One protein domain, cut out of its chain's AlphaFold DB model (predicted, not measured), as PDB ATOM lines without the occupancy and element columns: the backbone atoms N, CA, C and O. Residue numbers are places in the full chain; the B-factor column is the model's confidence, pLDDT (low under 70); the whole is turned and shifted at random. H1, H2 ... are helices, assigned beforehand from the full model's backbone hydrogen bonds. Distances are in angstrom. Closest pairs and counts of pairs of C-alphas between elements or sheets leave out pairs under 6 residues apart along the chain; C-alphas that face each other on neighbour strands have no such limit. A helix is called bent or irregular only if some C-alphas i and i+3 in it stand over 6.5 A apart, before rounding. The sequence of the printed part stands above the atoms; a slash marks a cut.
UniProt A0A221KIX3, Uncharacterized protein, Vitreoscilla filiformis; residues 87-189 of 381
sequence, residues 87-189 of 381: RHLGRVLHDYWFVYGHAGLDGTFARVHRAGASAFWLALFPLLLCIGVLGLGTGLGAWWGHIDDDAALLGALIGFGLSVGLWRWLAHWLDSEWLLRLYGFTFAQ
ATOM      1  N   ARG A  87      30.934 -17.479  -9.358       76.56
ATOM      2  CA  ARG A  87      30.398 -16.105  -9.241       76.56
ATOM      3  C   ARG A  87      29.075 -15.878  -9.981       76.56
ATOM      4  O   ARG A  87      28.631 -14.735 -10.136       76.56
ATOM      5  N   HIS A  88      28.473 -16.936 -10.521       85.75
ATOM      6  CA  HIS A  88      27.228 -16.798 -11.272       85.75
ATOM      7  C   HIS A  88      26.055 -16.518 -10.325       85.75
ATOM      8  O   HIS A  88      26.021 -17.000  -9.192       85.75
ATOM      9  N   LEU A  89      25.074 -15.749 -10.806       85.25
ATOM     10  CA  LEU A  89      23.975 -15.242  -9.980       85.25
ATOM     11  C   LEU A  89      23.204 -16.365  -9.268       85.25
ATOM     12  O   LEU A  89      22.913 -16.239  -8.087       85.25
ATOM     13  N   GLY A  90      22.955 -17.489  -9.948       89.56
ATOM     14  CA  GLY A  90      22.282 -18.642  -9.337       89.56
ATOM     15  C   GLY A  90      22.992 -19.187  -8.091       89.56
ATOM     16  O   GLY A  90      22.327 -19.500  -7.108       89.56
ATOM     17  N   ARG A  91      24.335 -19.236  -8.081       89.50
ATOM     18  CA  ARG A  91      25.097 -19.662  -6.898       89.50
ATOM     19  C   ARG A  91      24.997 -18.632  -5.785       89.50
ATOM     20  O   ARG A  91      24.793 -19.002  -4.638       89.50
ATOM     21  N   VAL A  92      25.109 -17.354  -6.130       88.31
ATOM     22  CA  VAL A  92      24.989 -16.262  -5.158       88.31
ATOM     23  C   VAL A  92      23.627 -16.321  -4.465       88.31
ATOM     24  O   VAL A  92      23.573 -16.330  -3.241       88.31
ATOM     25  N   LEU A  93      22.534 -16.441  -5.226       90.38
ATOM     26  CA  LEU A  93      21.177 -16.569  -4.683       90.38
ATOM     27  C   LEU A  93      21.010 -17.827  -3.821       90.38
ATOM     28  O   LEU A  93      20.420 -17.749  -2.744       90.38
ATOM     29  N   HIS A  94      21.568 -18.960  -4.262       92.75
ATOM     30  CA  HIS A  94      21.625 -20.172  -3.450       92.75
ATOM     31  C   HIS A  94      22.315 -19.906  -2.109       92.75
ATOM     32  O   HIS A  94      21.762 -20.260  -1.077       92.75
ATOM     33  N   ASP A  95      23.482 -19.258  -2.100       92.75
ATOM     34  CA  ASP A  95      24.226 -18.987  -0.867       92.75
ATOM     35  C   ASP A  95      23.490 -18.004   0.053       92.75
ATOM     36  O   ASP A  95      23.501 -18.205   1.264       92.75
ATOM     37  N   TYR A  96      22.773 -17.005  -0.480       93.12
ATOM     38  CA  TYR A  96      21.892 -16.154   0.337       93.12
ATOM     39  C   TYR A  96      20.827 -16.980   1.059       93.12
ATOM     40  O   TYR A  96      20.667 -16.851   2.273       93.12
ATOM     41  N   TRP A  97      20.108 -17.832   0.327       92.75
ATOM     42  CA  TRP A  97      19.081 -18.687   0.918       92.75
ATOM     43  C   TRP A  97      19.682 -19.687   1.910       92.75
ATOM     44  O   TRP A  97      19.206 -19.827   3.035       92.75
ATOM     45  N   PHE A  98      20.762 -20.350   1.513       94.00
ATOM     46  CA  PHE A  98      21.408 -21.393   2.292       94.00
ATOM     47  C   PHE A  98      22.017 -20.854   3.588       94.00
ATOM     48  O   PHE A  98      21.870 -21.474   4.636       94.00
ATOM     49  N   VAL A  99      22.651 -19.681   3.559       94.62
ATOM     50  CA  VAL A  99      23.208 -19.059   4.766       94.62
ATOM     51  C   VAL A  99      22.092 -18.436   5.598       94.62
ATOM     52  O   VAL A  99      21.878 -18.828   6.743       94.62
ATOM     53  N   TYR A 100      21.359 -17.469   5.046       95.75
ATOM     54  CA  TYR A 100      20.468 -16.627   5.844       95.75
ATOM     55  C   TYR A 100      19.111 -17.275   6.124       95.75
ATOM     56  O   TYR A 100      18.564 -17.080   7.209       95.75
ATOM     57  N   GLY A 101      18.599 -18.095   5.201       93.56
ATOM     58  CA  GLY A 101      17.388 -18.887   5.414       93.56
ATOM     59  C   GLY A 101      17.585 -19.907   6.533       93.56
ATOM     60  O   GLY A 101      16.836 -19.902   7.506       93.56
ATOM     61  N   HIS A 102      18.644 -20.725   6.473       91.94
ATOM     62  CA  HIS A 102      18.922 -21.675   7.555       91.94
ATOM     63  C   HIS A 102      19.260 -20.976   8.878       91.94
ATOM     64  O   HIS A 102      18.683 -21.335   9.904       91.94
ATOM     65  N   ALA A 103      20.130 -19.958   8.866       91.88
ATOM     66  CA  ALA A 103      20.541 -19.275  10.093       91.88
ATOM     67  C   ALA A 103      19.384 -18.588  10.835       91.88
ATOM     68  O   ALA A 103      19.403 -18.511  12.068       91.88
ATOM     69  N   GLY A 104      18.402 -18.075  10.084       91.00
ATOM     70  CA  GLY A 104      17.193 -17.461  10.625       91.00
ATOM     71  C   GLY A 104      16.223 -18.477  11.225       91.00
ATOM     72  O   GLY A 104      15.614 -18.195  12.254       91.00
ATOM     73  N   LEU A 105      16.110 -19.668  10.628       92.25
ATOM     74  CA  LEU A 105      15.172 -20.707  11.065       92.25
ATOM     75  C   LEU A 105      15.674 -21.515  12.269       92.25
ATOM     76  O   LEU A 105      14.871 -21.978  13.073       92.25
ATOM     77  N   ASP A 106      16.989 -21.698  12.406       92.88
ATOM     78  CA  ASP A 106      17.571 -22.639  13.372       92.88
ATOM     79  C   ASP A 106      18.228 -21.975  14.604       92.88
ATOM     80  O   ASP A 106      18.876 -22.631  15.436       92.88
ATOM     81  N   GLY A 107      18.099 -20.651  14.720       93.12
ATOM     82  CA  GLY A 107      18.641 -19.851  15.818       93.12
ATOM     83  C   GLY A 107      20.155 -19.603  15.765       93.12
ATOM     84  O   GLY A 107      20.713 -19.106  16.748       93.12
ATOM     85  N   THR A 108      20.840 -19.921  14.658       95.62
ATOM     86  CA  THR A 108      22.291 -19.686  14.509       95.62
ATOM     87  C   THR A 108      22.641 -18.218  14.709       95.62
ATOM     88  O   THR A 108      23.610 -17.928  15.410       95.62
ATOM     89  N   PHE A 109      21.830 -17.283  14.207       95.19
ATOM     90  CA  PHE A 109      22.060 -15.852  14.433       95.19
ATOM     91  C   PHE A 109      22.136 -15.479  15.912       95.19
ATOM     92  O   PHE A 109      23.074 -14.799  16.322       95.19
ATOM     93  N   ALA A 110      21.196 -15.959  16.726       96.19
ATOM     94  CA  ALA A 110      21.175 -15.654  18.153       96.19
ATOM     95  C   ALA A 110      22.412 -16.217  18.872       96.19
ATOM     96  O   ALA A 110      22.993 -15.544  19.727       96.19
ATOM     97  N   ARG A 111      22.842 -17.434  18.506       95.94
ATOM     98  CA  ARG A 111      24.048 -18.066  19.066       95.94
ATOM     99  C   ARG A 111      25.321 -17.321  18.657       95.94
ATOM    100  O   ARG A 111      26.137 -17.010  19.521       95.94
ATOM    101  N   VAL A 112      25.464 -16.984  17.374       96.25
ATOM    102  CA  VAL A 112      26.628 -16.256  16.841       96.25
ATOM    103  C   VAL A 112      26.704 -14.837  17.408       96.25
ATOM    104  O   VAL A 112      27.769 -14.435  17.864       96.25
ATOM    105  N   HIS A 113      25.584 -14.108  17.479       96.88
ATOM    106  CA  HIS A 113      25.535 -12.773  18.085       96.88
ATOM    107  C   HIS A 113      25.975 -12.793  19.553       96.88
ATOM    108  O   HIS A 113      26.766 -11.949  19.970       96.88
ATOM    109  N   ARG A 114      25.517 -13.787  20.327       95.44
ATOM    110  CA  ARG A 114      25.918 -13.955  21.732       95.44
ATOM    111  C   ARG A 114      27.411 -14.259  21.880       95.44
ATOM    112  O   ARG A 114      28.026 -13.767  22.818       95.44
ATOM    113  N   ALA A 115      27.980 -15.057  20.978       94.62
ATOM    114  CA  ALA A 115      29.401 -15.405  21.004       94.62
ATOM    115  C   ALA A 115      30.316 -14.263  20.524       94.62
ATOM    116  O   ALA A 115      31.454 -14.146  20.985       94.62
ATOM    117  N   GLY A 116      29.841 -13.427  19.596       95.25
ATOM    118  CA  GLY A 116      30.602 -12.316  19.028       95.25
ATOM    119  C   GLY A 116      29.733 -11.390  18.181       95.25
ATOM    120  O   GLY A 116      29.536 -11.626  16.989       95.25
ATOM    121  N   ALA A 117      29.252 -10.296  18.778       95.75
ATOM    122  CA  ALA A 117      28.372  -9.341  18.103       95.75
ATOM    123  C   ALA A 117      29.023  -8.679  16.873       95.75
ATOM    124  O   ALA A 117      28.357  -8.472  15.863       95.75
ATOM    125  N   SER A 118      30.326  -8.387  16.920       94.44
ATOM    126  CA  SER A 118      31.067  -7.830  15.777       94.44
ATOM    127  C   SER A 118      31.091  -8.793  14.584       94.44
ATOM    128  O   SER A 118      30.743  -8.396  13.473       94.44
ATOM    129  N   ALA A 119      31.415 -10.066  14.830       95.25
ATOM    130  CA  ALA A 119      31.406 -11.120  13.817       95.25
ATOM    131  C   ALA A 119      30.000 -11.370  13.260       95.25
ATOM    132  O   ALA A 119      29.847 -11.592  12.060       95.25
ATOM    133  N   PHE A 120      28.967 -11.271  14.099       96.25
ATOM    134  CA  PHE A 120      27.575 -11.338  13.656       96.25
ATOM    135  C   PHE A 120      27.221 -10.221  12.667       96.25
ATOM    136  O   PHE A 120      26.697 -10.505  11.591       96.25
ATOM    137  N   TRP A 121      27.533  -8.962  12.987       95.56
ATOM    138  CA  TRP A 121      27.230  -7.843  12.088       95.56
ATOM    139  C   TRP A 121      28.039  -7.903  10.792       95.56
ATOM    140  O   TRP A 121      27.503  -7.596   9.728       95.56
ATOM    141  N   LEU A 122      29.289  -8.374  10.854       94.69
ATOM    142  CA  LEU A 122      30.075  -8.660   9.655       94.69
ATOM    143  C   LEU A 122      29.423  -9.764   8.806       94.69
ATOM    144  O   LEU A 122      29.361  -9.638   7.585       94.69
ATOM    145  N   ALA A 123      28.873 -10.804   9.438       94.44
ATOM    146  CA  ALA A 123      28.181 -11.882   8.735       94.44
ATOM    147  C   ALA A 123      26.861 -11.453   8.084       94.44
ATOM    148  O   ALA A 123      26.488 -11.968   7.025       94.44
ATOM    149  N   LEU A 124      26.174 -10.478   8.679       95.50
ATOM    150  CA  LEU A 124      24.937  -9.919   8.142       95.50
ATOM    151  C   LEU A 124      25.178  -8.868   7.047       95.50
ATOM    152  O   LEU A 124      24.253  -8.535   6.311       95.50
ATOM    153  N   PHE A 125      26.406  -8.363   6.901       94.81
ATOM    154  CA  PHE A 125      26.733  -7.297   5.954       94.81
ATOM    155  C   PHE A 125      26.321  -7.595   4.497       94.81
ATOM    156  O   PHE A 125      25.673  -6.727   3.906       94.81
ATOM    157  N   PRO A 126      26.593  -8.782   3.904       94.69
ATOM    158  CA  PRO A 126      26.125  -9.076   2.548       94.69
ATOM    159  C   PRO A 126      24.593  -9.018   2.420       94.69
ATOM    160  O   PRO A 126      24.087  -8.441   1.458       94.69
ATOM    161  N   LEU A 127      23.852  -9.528   3.416       95.00
ATOM    162  CA  LEU A 127      22.385  -9.457   3.457       95.00
ATOM    163  C   LEU A 127      21.872  -8.022   3.537       95.00
ATOM    164  O   LEU A 127      21.011  -7.643   2.746       95.00
ATOM    165  N   LEU A 128      22.406  -7.219   4.461       95.38
ATOM    166  CA  LEU A 128      21.986  -5.827   4.638       95.38
ATOM    167  C   LEU A 128      22.291  -4.984   3.399       95.38
ATOM    168  O   LEU A 128      21.462  -4.171   2.999       95.38
ATOM    169  N   LEU A 129      23.444  -5.206   2.758       94.56
ATOM    170  CA  LEU A 129      23.789  -4.545   1.503       94.56
ATOM    171  C   LEU A 129      22.810  -4.930   0.385       94.56
ATOM    172  O   LEU A 129      22.341  -4.061  -0.344       94.56
ATOM    173  N   CYS A 130      22.486  -6.220   0.262       93.75
ATOM    174  CA  CYS A 130      21.547  -6.715  -0.741       93.75
ATOM    175  C   CYS A 130      20.144  -6.125  -0.549       93.75
ATOM    176  O   CYS A 130      19.622  -5.480  -1.456       93.75
ATOM    177  N   ILE A 131      19.567  -6.271   0.647       93.81
ATOM    178  CA  ILE A 131      18.224  -5.763   0.958       93.81
ATOM    179  C   ILE A 131      18.183  -4.236   0.849       93.81
ATOM    180  O   ILE A 131      17.235  -3.699   0.285       93.81
ATOM    181  N   GLY A 132      19.209  -3.536   1.339       94.06
ATOM    182  CA  GLY A 132      19.272  -2.077   1.284       94.06
ATOM    183  C   GLY A 132      19.264  -1.547  -0.150       94.06
ATOM    184  O   GLY A 132      18.464  -0.677  -0.476       94.06
ATOM    185  N   VAL A 133      20.105  -2.099  -1.029       93.06
ATOM    186  CA  VAL A 133      20.197  -1.630  -2.422       93.06
ATOM    187  C   VAL A 133      18.952  -2.005  -3.227       93.06
ATOM    188  O   VAL A 133      18.404  -1.156  -3.929       93.06
ATOM    189  N   LEU A 134      18.476  -3.250  -3.112       90.38
ATOM    190  CA  LEU A 134      17.285  -3.700  -3.839       90.38
ATOM    191  C   LEU A 134      16.012  -3.007  -3.333       90.38
ATOM    192  O   LEU A 134      15.168  -2.612  -4.135       90.38
ATOM    193  N   GLY A 135      15.882  -2.817  -2.019       88.50
ATOM    194  CA  GLY A 135      14.757  -2.115  -1.403       88.50
ATOM    195  C   GLY A 135      14.696  -0.642  -1.803       88.50
ATOM    196  O   GLY A 135      13.625  -0.140  -2.135       88.50
ATOM    197  N   LEU A 136      15.843   0.045  -1.850       88.38
ATOM    198  CA  LEU A 136      15.894   1.443  -2.278       88.38
ATOM    199  C   LEU A 136      15.460   1.615  -3.733       88.38
ATOM    200  O   LEU A 136      14.606   2.454  -4.008       88.38
ATOM    201  N   GLY A 137      16.004   0.842  -4.674       85.62
ATOM    202  CA  GLY A 137      15.647   1.073  -6.074       85.62
ATOM    203  C   GLY A 137      14.286   0.505  -6.481       85.62
ATOM    204  O   GLY A 137      13.658   1.070  -7.374       85.62
ATOM    205  N   THR A 138      13.760  -0.515  -5.790       80.06
ATOM    206  CA  THR A 138      12.335  -0.884  -5.929       80.06
ATOM    207  C   THR A 138      11.416   0.196  -5.363       80.06
ATOM    208  O   THR A 138      10.441   0.556  -6.017       80.06
ATOM    209  N   GLY A 139      11.754   0.779  -4.208       85.19
ATOM    210  CA  GLY A 139      11.015   1.898  -3.618       85.19
ATOM    211  C   GLY A 139      11.003   3.146  -4.504       85.19
ATOM    212  O   GLY A 139       9.955   3.761  -4.675       85.19
ATOM    213  N   LEU A 140      12.135   3.489  -5.128       85.06
ATOM    214  CA  LEU A 140      12.219   4.593  -6.092       85.06
ATOM    215  C   LEU A 140      11.410   4.317  -7.368       85.06
ATOM    216  O   LEU A 140      10.734   5.216  -7.860       85.06
ATOM    217  N   GLY A 141      11.442   3.082  -7.881       82.38
ATOM    218  CA  GLY A 141      10.625   2.678  -9.030       82.38
ATOM    219  C   GLY A 141       9.123   2.741  -8.734       82.38
ATOM    220  O   GLY A 141       8.357   3.246  -9.550       82.38
ATOM    221  N   ALA A 142       8.706   2.303  -7.542       79.94
ATOM    222  CA  ALA A 142       7.319   2.402  -7.089       79.94
ATOM    223  C   ALA A 142       6.882   3.859  -6.856       79.94
ATOM    224  O   ALA A 142       5.780   4.236  -7.241       79.94
ATOM    225  N   TRP A 143       7.755   4.698  -6.283       83.44
ATOM    226  CA  TRP A 143       7.495   6.130  -6.120       83.44
ATOM    227  C   TRP A 143       7.288   6.835  -7.463       83.44
ATOM    228  O   TRP A 143       6.361   7.627  -7.592       83.44
ATOM    229  N   TRP A 144       8.090   6.498  -8.476       79.38
ATOM    230  CA  TRP A 144       7.883   6.993  -9.837       79.38
ATOM    231  C   TRP A 144       6.521   6.567 -10.399       79.38
ATOM    232  O   TRP A 144       5.841   7.364 -11.035       79.38
ATOM    233  N   GLY A 145       6.091   5.337 -10.112       76.25
ATOM    234  CA  GLY A 145       4.775   4.835 -10.507       76.25
ATOM    235  C   GLY A 145       3.592   5.587  -9.896       76.25
ATOM    236  O   GLY A 145       2.533   5.610 -10.499       76.25
ATOM    237  N   HIS A 146       3.762   6.261  -8.754       78.38
ATOM    238  CA  HIS A 146       2.729   7.154  -8.210       78.38
ATOM    239  C   HIS A 146       2.593   8.480  -8.976       78.38
ATOM    240  O   HIS A 146       1.630   9.212  -8.756       78.38
ATOM    241  N   ILE A 147       3.574   8.825  -9.813       83.25
ATOM    242  CA  ILE A 147       3.573  10.046 -10.631       83.25
ATOM    243  C   ILE A 147       2.933   9.768 -11.997       83.25
ATOM    244  O   ILE A 147       2.308  10.657 -12.571       83.25
ATOM    245  N   ASP A 148       3.081   8.542 -12.498       83.00
ATOM    246  CA  ASP A 148       2.561   8.082 -13.783       83.00
ATOM    247  C   ASP A 148       2.209   6.586 -13.684       83.00
ATOM    248  O   ASP A 148       3.097   5.723 -13.673       83.00
ATOM    249  N   ASP A 149       0.907   6.293 -13.587       79.12
ATOM    250  CA  ASP A 149       0.373   4.937 -13.414       79.12
ATOM    251  C   ASP A 149       0.734   4.020 -14.599       79.12
ATOM    252  O   ASP A 149       1.025   2.835 -14.405       79.12
ATOM    253  N   ASP A 150       0.801   4.569 -15.818       80.06
ATOM    254  CA  ASP A 150       1.151   3.812 -17.026       80.06
ATOM    255  C   ASP A 150       2.646   3.447 -17.040       80.06
ATOM    256  O   ASP A 150       3.056   2.415 -17.586       80.06
ATOM    257  N   ALA A 151       3.478   4.253 -16.374       79.19
ATOM    258  CA  ALA A 151       4.907   4.006 -16.220       79.19
ATOM    259  C   ALA A 151       5.259   3.153 -14.990       79.19
ATOM    260  O   ALA A 151       6.420   2.764 -14.844       79.19
ATOM    261  N   ALA A 152       4.305   2.823 -14.112       79.44
ATOM    262  CA  ALA A 152       4.589   2.209 -12.815       79.44
ATOM    263  C   ALA A 152       5.290   0.844 -12.917       79.44
ATOM    264  O   ALA A 152       6.328   0.616 -12.287       79.44
ATOM    265  N   LEU A 153       4.769  -0.064 -13.751       81.44
ATOM    266  CA  LEU A 153       5.367  -1.391 -13.938       81.44
ATOM    267  C   LEU A 153       6.747  -1.296 -14.603       81.44
ATOM    268  O   LEU A 153       7.693  -1.963 -14.179       81.44
ATOM    269  N   LEU A 154       6.880  -0.451 -15.628       84.00
ATOM    270  CA  LEU A 154       8.139  -0.261 -16.344       84.00
ATOM    271  C   LEU A 154       9.204   0.380 -15.439       84.00
ATOM    272  O   LEU A 154      10.344  -0.083 -15.410       84.00
ATOM    273  N   GLY A 155       8.825   1.385 -14.651       82.06
ATOM    274  CA  GLY A 155       9.677   2.045 -13.664       82.06
ATOM    275  C   GLY A 155      10.139   1.093 -12.562       82.06
ATOM    276  O   GLY A 155      11.323   1.081 -12.223       82.06
ATOM    277  N   ALA A 156       9.256   0.224 -12.063       81.69
ATOM    278  CA  ALA A 156       9.617  -0.812 -11.097       81.69
ATOM    279  C   ALA A 156      10.605  -1.841 -11.679       81.69
ATOM    280  O   ALA A 156      11.588  -2.185 -11.020       81.69
ATOM    281  N   LEU A 157      10.396  -2.300 -12.920       85.56
ATOM    282  CA  LEU A 157      11.294  -3.249 -13.591       85.56
ATOM    283  C   LEU A 157      12.673  -2.639 -13.883       85.56
ATOM    284  O   LEU A 157      13.694  -3.277 -13.620       85.56
ATOM    285  N   ILE A 158      12.714  -1.398 -14.381       85.69
ATOM    286  CA  ILE A 158      13.965  -0.663 -14.617       85.69
ATOM    287  C   ILE A 158      14.680  -0.412 -13.286       85.69
ATOM    288  O   ILE A 158      15.870  -0.709 -13.165       85.69
ATOM    289  N   GLY A 159      13.960   0.067 -12.269       85.69
ATOM    290  CA  GLY A 159      14.493   0.301 -10.928       85.69
ATOM    291  C   GLY A 159      15.093  -0.964 -10.321       85.69
ATOM    292  O   GLY A 159      16.224  -0.942  -9.832       85.69
ATOM    293  N   PHE A 160      14.402  -2.099 -10.433       87.00
ATOM    294  CA  PHE A 160      14.917  -3.392  -9.991       87.00
ATOM    295  C   PHE A 160      16.178  -3.808 -10.764       87.00
ATOM    296  O   PHE A 160      17.188  -4.145 -10.145       87.00
ATOM    297  N   GLY A 161      16.167  -3.729 -12.099       88.69
ATOM    298  CA  GLY A 161      17.322  -4.074 -12.935       88.69
ATOM    299  C   GLY A 161      18.567  -3.238 -12.612       88.69
ATOM    300  O   GLY A 161      19.656  -3.787 -12.424       88.69
ATOM    301  N   LEU A 162      18.399  -1.919 -12.465       89.25
ATOM    302  CA  LEU A 162      19.470  -1.004 -12.057       89.25
ATOM    303  C   LEU A 162      19.974  -1.313 -10.643       89.25
ATOM    304  O   LEU A 162      21.182  -1.297 -10.406       89.25
ATOM    305  N   SER A 163      19.075  -1.662  -9.720       91.19
ATOM    306  CA  SER A 163      19.433  -2.036  -8.346       91.19
ATOM    307  C   SER A 163      20.253  -3.311  -8.291       91.19
ATOM    308  O   SER A 163      21.214  -3.380  -7.533       91.19
ATOM    309  N   VAL A 164      19.917  -4.314  -9.107       90.31
ATOM    310  CA  VAL A 164      20.717  -5.539  -9.215       90.31
ATOM    311  C   VAL A 164      22.122  -5.197  -9.712       90.31
ATOM    312  O   VAL A 164      23.099  -5.649  -9.118       90.31
ATOM    313  N   GLY A 165      22.242  -4.355 -10.745       90.56
ATOM    314  CA  GLY A 165      23.539  -3.880 -11.239       90.56
ATOM    315  C   GLY A 165      24.357  -3.152 -10.164       90.56
ATOM    316  O   GLY A 165      25.514  -3.502  -9.925       90.56
ATOM    317  N   LEU A 166      23.738  -2.192  -9.468       92.12
ATOM    318  CA  LEU A 166      24.361  -1.424  -8.387       92.12
ATOM    319  C   LEU A 166      24.778  -2.317  -7.215       92.12
ATOM    320  O   LEU A 166      25.889  -2.189  -6.702       92.12
ATOM    321  N   TRP A 167      23.913  -3.245  -6.811       93.06
ATOM    322  CA  TRP A 167      24.192  -4.193  -5.740       93.06
ATOM    323  C   TRP A 167      25.402  -5.054  -6.085       93.06
ATOM    324  O   TRP A 167      26.301  -5.178  -5.260       93.06
ATOM    325  N   ARG A 168      25.474  -5.600  -7.304       89.94
ATOM    326  CA  ARG A 168      26.627  -6.402  -7.733       89.94
ATOM    327  C   ARG A 168      27.918  -5.594  -7.747       89.94
ATOM    328  O   ARG A 168      28.952  -6.091  -7.303       89.94
ATOM    329  N   TRP A 169      27.860  -4.354  -8.223       91.00
ATOM    330  CA  TRP A 169      29.014  -3.461  -8.216       91.00
ATOM    331  C   TRP A 169      29.495  -3.166  -6.787       91.00
ATOM    332  O   TRP A 169      30.676  -3.354  -6.490       91.00
ATOM    333  N   LEU A 170      28.585  -2.804  -5.876       91.81
ATOM    334  CA  LEU A 170      28.908  -2.567  -4.466       91.81
ATOM    335  C   LEU A 170      29.402  -3.835  -3.761       91.81
ATOM    336  O   LEU A 170      30.378  -3.782  -3.023       91.81
ATOM    337  N   ALA A 171      28.761  -4.979  -3.995       89.12
ATOM    338  CA  ALA A 171      29.134  -6.256  -3.394       89.12
ATOM    339  C   ALA A 171      30.539  -6.703  -3.819       89.12
ATOM    340  O   ALA A 171      31.265  -7.288  -3.016       89.12
ATOM    341  N   HIS A 172      30.941  -6.392  -5.056       86.62
ATOM    342  CA  HIS A 172      32.307  -6.591  -5.522       86.62
ATOM    343  C   HIS A 172      33.285  -5.606  -4.872       86.62
ATOM    344  O   HIS A 172      34.315  -6.027  -4.359       86.62
ATOM    345  N   TRP A 173      32.957  -4.310  -4.865       86.38
ATOM    346  CA  TRP A 173      33.838  -3.264  -4.335       86.38
ATOM    347  C   TRP A 173      34.067  -3.370  -2.819       86.38
ATOM    348  O   TRP A 173      35.129  -3.003  -2.322       86.38
ATOM    349  N   LEU A 174      33.079  -3.891  -2.088       87.75
ATOM    350  CA  LEU A 174      33.086  -4.045  -0.631       87.75
ATOM    351  C   LEU A 174      33.474  -5.454  -0.163       87.75
ATOM    352  O   LEU A 174      33.311  -5.758   1.018       87.75
ATOM    353  N   ASP A 175      33.900  -6.335  -1.074       86.81
ATOM    354  CA  ASP A 175      34.195  -7.749  -0.795       86.81
ATOM    355  C   ASP A 175      33.033  -8.522  -0.120       86.81
ATOM    356  O   ASP A 175      33.230  -9.573   0.499       86.81
ATOM    357  N   SER A 176      31.784  -8.064  -0.267       89.38
ATOM    358  CA  SER A 176      30.625  -8.722   0.355       89.38
ATOM    359  C   SER A 176      30.333 -10.083  -0.281       89.38
ATOM    360  O   SER A 176      29.967 -11.029   0.416       89.38
ATOM    361  N   GLU A 177      30.574 -10.233  -1.590       87.81
ATOM    362  CA  GLU A 177      30.443 -11.540  -2.237       87.81
ATOM    363  C   GLU A 177      31.501 -12.535  -1.732       87.81
ATOM    364  O   GLU A 177      31.259 -13.740  -1.723       87.81
ATOM    365  N   TRP A 178      32.688 -12.057  -1.328       89.94
ATOM    366  CA  TRP A 178      33.703 -12.922  -0.722       89.94
ATOM    367  C   TRP A 178      33.237 -13.439   0.636       89.94
ATOM    368  O   TRP A 178      33.291 -14.648   0.865       89.94
ATOM    369  N   LEU A 179      32.702 -12.552   1.480       92.81
ATOM    370  CA  LEU A 179      32.104 -12.930   2.760       92.81
ATOM    371  C   LEU A 179      30.976 -13.952   2.571       92.81
ATOM    372  O   LEU A 179      30.965 -14.982   3.237       92.81
ATOM    373  N   LEU A 180      30.070 -13.716   1.618       94.06
ATOM    374  CA  LEU A 180      28.977 -14.646   1.341       94.06
ATOM    375  C   LEU A 180      29.484 -16.036   0.933       94.06
ATOM    376  O   LEU A 180      28.984 -17.031   1.450       94.06
ATOM    377  N   ARG A 181      30.492 -16.115   0.054       92.69
ATOM    378  CA  ARG A 181      31.101 -17.397  -0.346       92.69
ATOM    379  C   ARG A 181      31.736 -18.116   0.841       92.69
ATOM    380  O   ARG A 181      31.533 -19.317   1.002       92.69
ATOM    381  N   LEU A 182      32.452 -17.384   1.696       94.44
ATOM    382  CA  LEU A 182      33.013 -17.923   2.933       94.44
ATOM    383  C   LEU A 182      31.913 -18.516   3.832       94.44
ATOM    384  O   LEU A 182      32.073 -19.620   4.357       94.44
ATOM    385  N   TYR A 183      30.794 -17.811   4.008       95.12
ATOM    386  CA  TYR A 183      29.687 -18.306   4.826       95.12
ATOM    387  C   TYR A 183      28.981 -19.495   4.180       95.12
ATOM    388  O   TYR A 183      28.733 -20.480   4.870       95.12
ATOM    389  N   GLY A 184      28.742 -19.466   2.867       95.25
ATOM    390  CA  GLY A 184      28.195 -20.603   2.124       95.25
ATOM    391  C   GLY A 184      29.060 -21.856   2.286       95.25
ATOM    392  O   GLY A 184      28.543 -22.924   2.614       95.25
ATOM    393  N   PHE A 185      30.383 -21.710   2.169       95.56
ATOM    394  CA  PHE A 185      31.340 -22.789   2.414       95.56
ATOM    395  C   PHE A 185      31.294 -23.287   3.865       95.56
ATOM    396  O   PHE A 185      31.214 -24.487   4.106       95.56
ATOM    397  N   THR A 186      31.266 -22.375   4.840       96.06
ATOM    398  CA  THR A 186      31.163 -22.717   6.270       96.06
ATOM    399  C   THR A 186      29.873 -23.495   6.569       96.06
ATOM    400  O   THR A 186      29.889 -24.448   7.344       96.06
ATOM    401  N   PHE A 187      28.745 -23.122   5.953       95.88
ATOM    402  CA  PHE A 187      27.462 -23.819   6.112       95.88
ATOM    403  C   PHE A 187      27.465 -25.212   5.478       95.88
ATOM    404  O   PHE A 187      26.880 -26.134   6.055       95.88
ATOM    405  N   ALA A 188      28.133 -25.373   4.332       95.75
ATOM    406  CA  ALA A 188      28.326 -26.670   3.688       95.75
ATOM    407  C   ALA A 188      29.244 -27.569   4.534       95.75
ATOM    408  O   ALA A 188      28.921 -28.730   4.779       95.75
ATOM    409  N   GLN A 189      30.331 -27.009   5.076       96.88
ATOM    410  CA  GLN A 189      31.244 -27.707   5.983       96.88
ATOM    411  C   GLN A 189      30.535 -28.169   7.263       96.88
ATOM    412  O   GLN A 189      30.708 -29.312   7.675       96.88
TER     413      GLN A 189
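What this domain is: This is residues 87 to 189 of the 381 residues of an uncharacterized protein of Vitreoscilla filiformis (UniProt A0A221KIX3). A long helical hairpin, H3 and H4, makes the length of this domain, and at its open end a looser head is formed by H1, H2 and H5. H5 crosses H1 steeply and packs on a part of H3, while the short H2 packs on the first part of H3, away from H5. The printed part has 103 residues with five named helices, in the order H1, H2, H3, H4, H5, and no named strand; its class is all helix. The whole is loose, with a radius of gyration of the C-alphas of 16.0 A, and elongated, spanning 50 by 26 by 21 A.

Where its parts are: H3, the longest helix, holds residues 117 to 145 and measures 39.7 A from C-alpha 117 at (28.372, -9.341, 18.103) to C-alpha 145 at (4.775, 4.835, -10.507). It has a kink of 44 degrees near residue 124 and is irregular: C-alphas 123 and 126 are 7.1 A apart. H4, residues 149 to 173, measures 35.6 A; it has a kink of 26 degrees near residue 156 and is irregular, with C-alphas 150 and 153 7.4 A apart. H5 holds residues 176 to 189 and ends at C-alpha 189 at (31.244, -27.707, 5.983). H1, residues 89 to 105, is 23.5 A long and begins at C-alpha 89 at (23.975, -15.242, -9.980). H2 holds residues 108 to 115.

How they stand to each other: H3 is the hub, touching three other helices. H3 and H4 form a hairpin: they touch, at a shallow tilt of 27 degrees, opposite ways, and their closest C-alphas, those of Gly 145 and Ala 152, are 3.5 A apart. H3 touches H5 with residues 123 to 126 alone, at a steep tilt of 56 degrees; the closest C-alphas are those of Pro 126 and Ser 176, 5.0 A apart. H3 touches H2 with residues 119 to 121 alone, at a steep tilt of 48 degrees; the C-alphas of His 113 and Phe 120 are the closest, at 5.1 A. H1 touches H5 with residues 92 to 99 alone, at a steep tilt of 62 degrees; the C-alphas of Asp 95 and Gly 184 come closest, at 5.2 A. H1 and H3 are close but not clearly touching, with the C-alphas of Tyr 96 and Leu 127 closest at 7.4 A. H4 is apart from H1 and H2. In H2 and H5 every O i to N i+4 pair is within hydrogen-bond range; in H1 it is 12 of 13, in H3 23 of 25 and in H4 19 of 21.

The domain as a whole: The two C-alphas farthest apart, those of Ala 115 and Asp 150, are 51.1 A apart. The printed part has no cut, and its four links are tight. The mean pLDDT of the printed part is 90.1, and no printed residue is under 70.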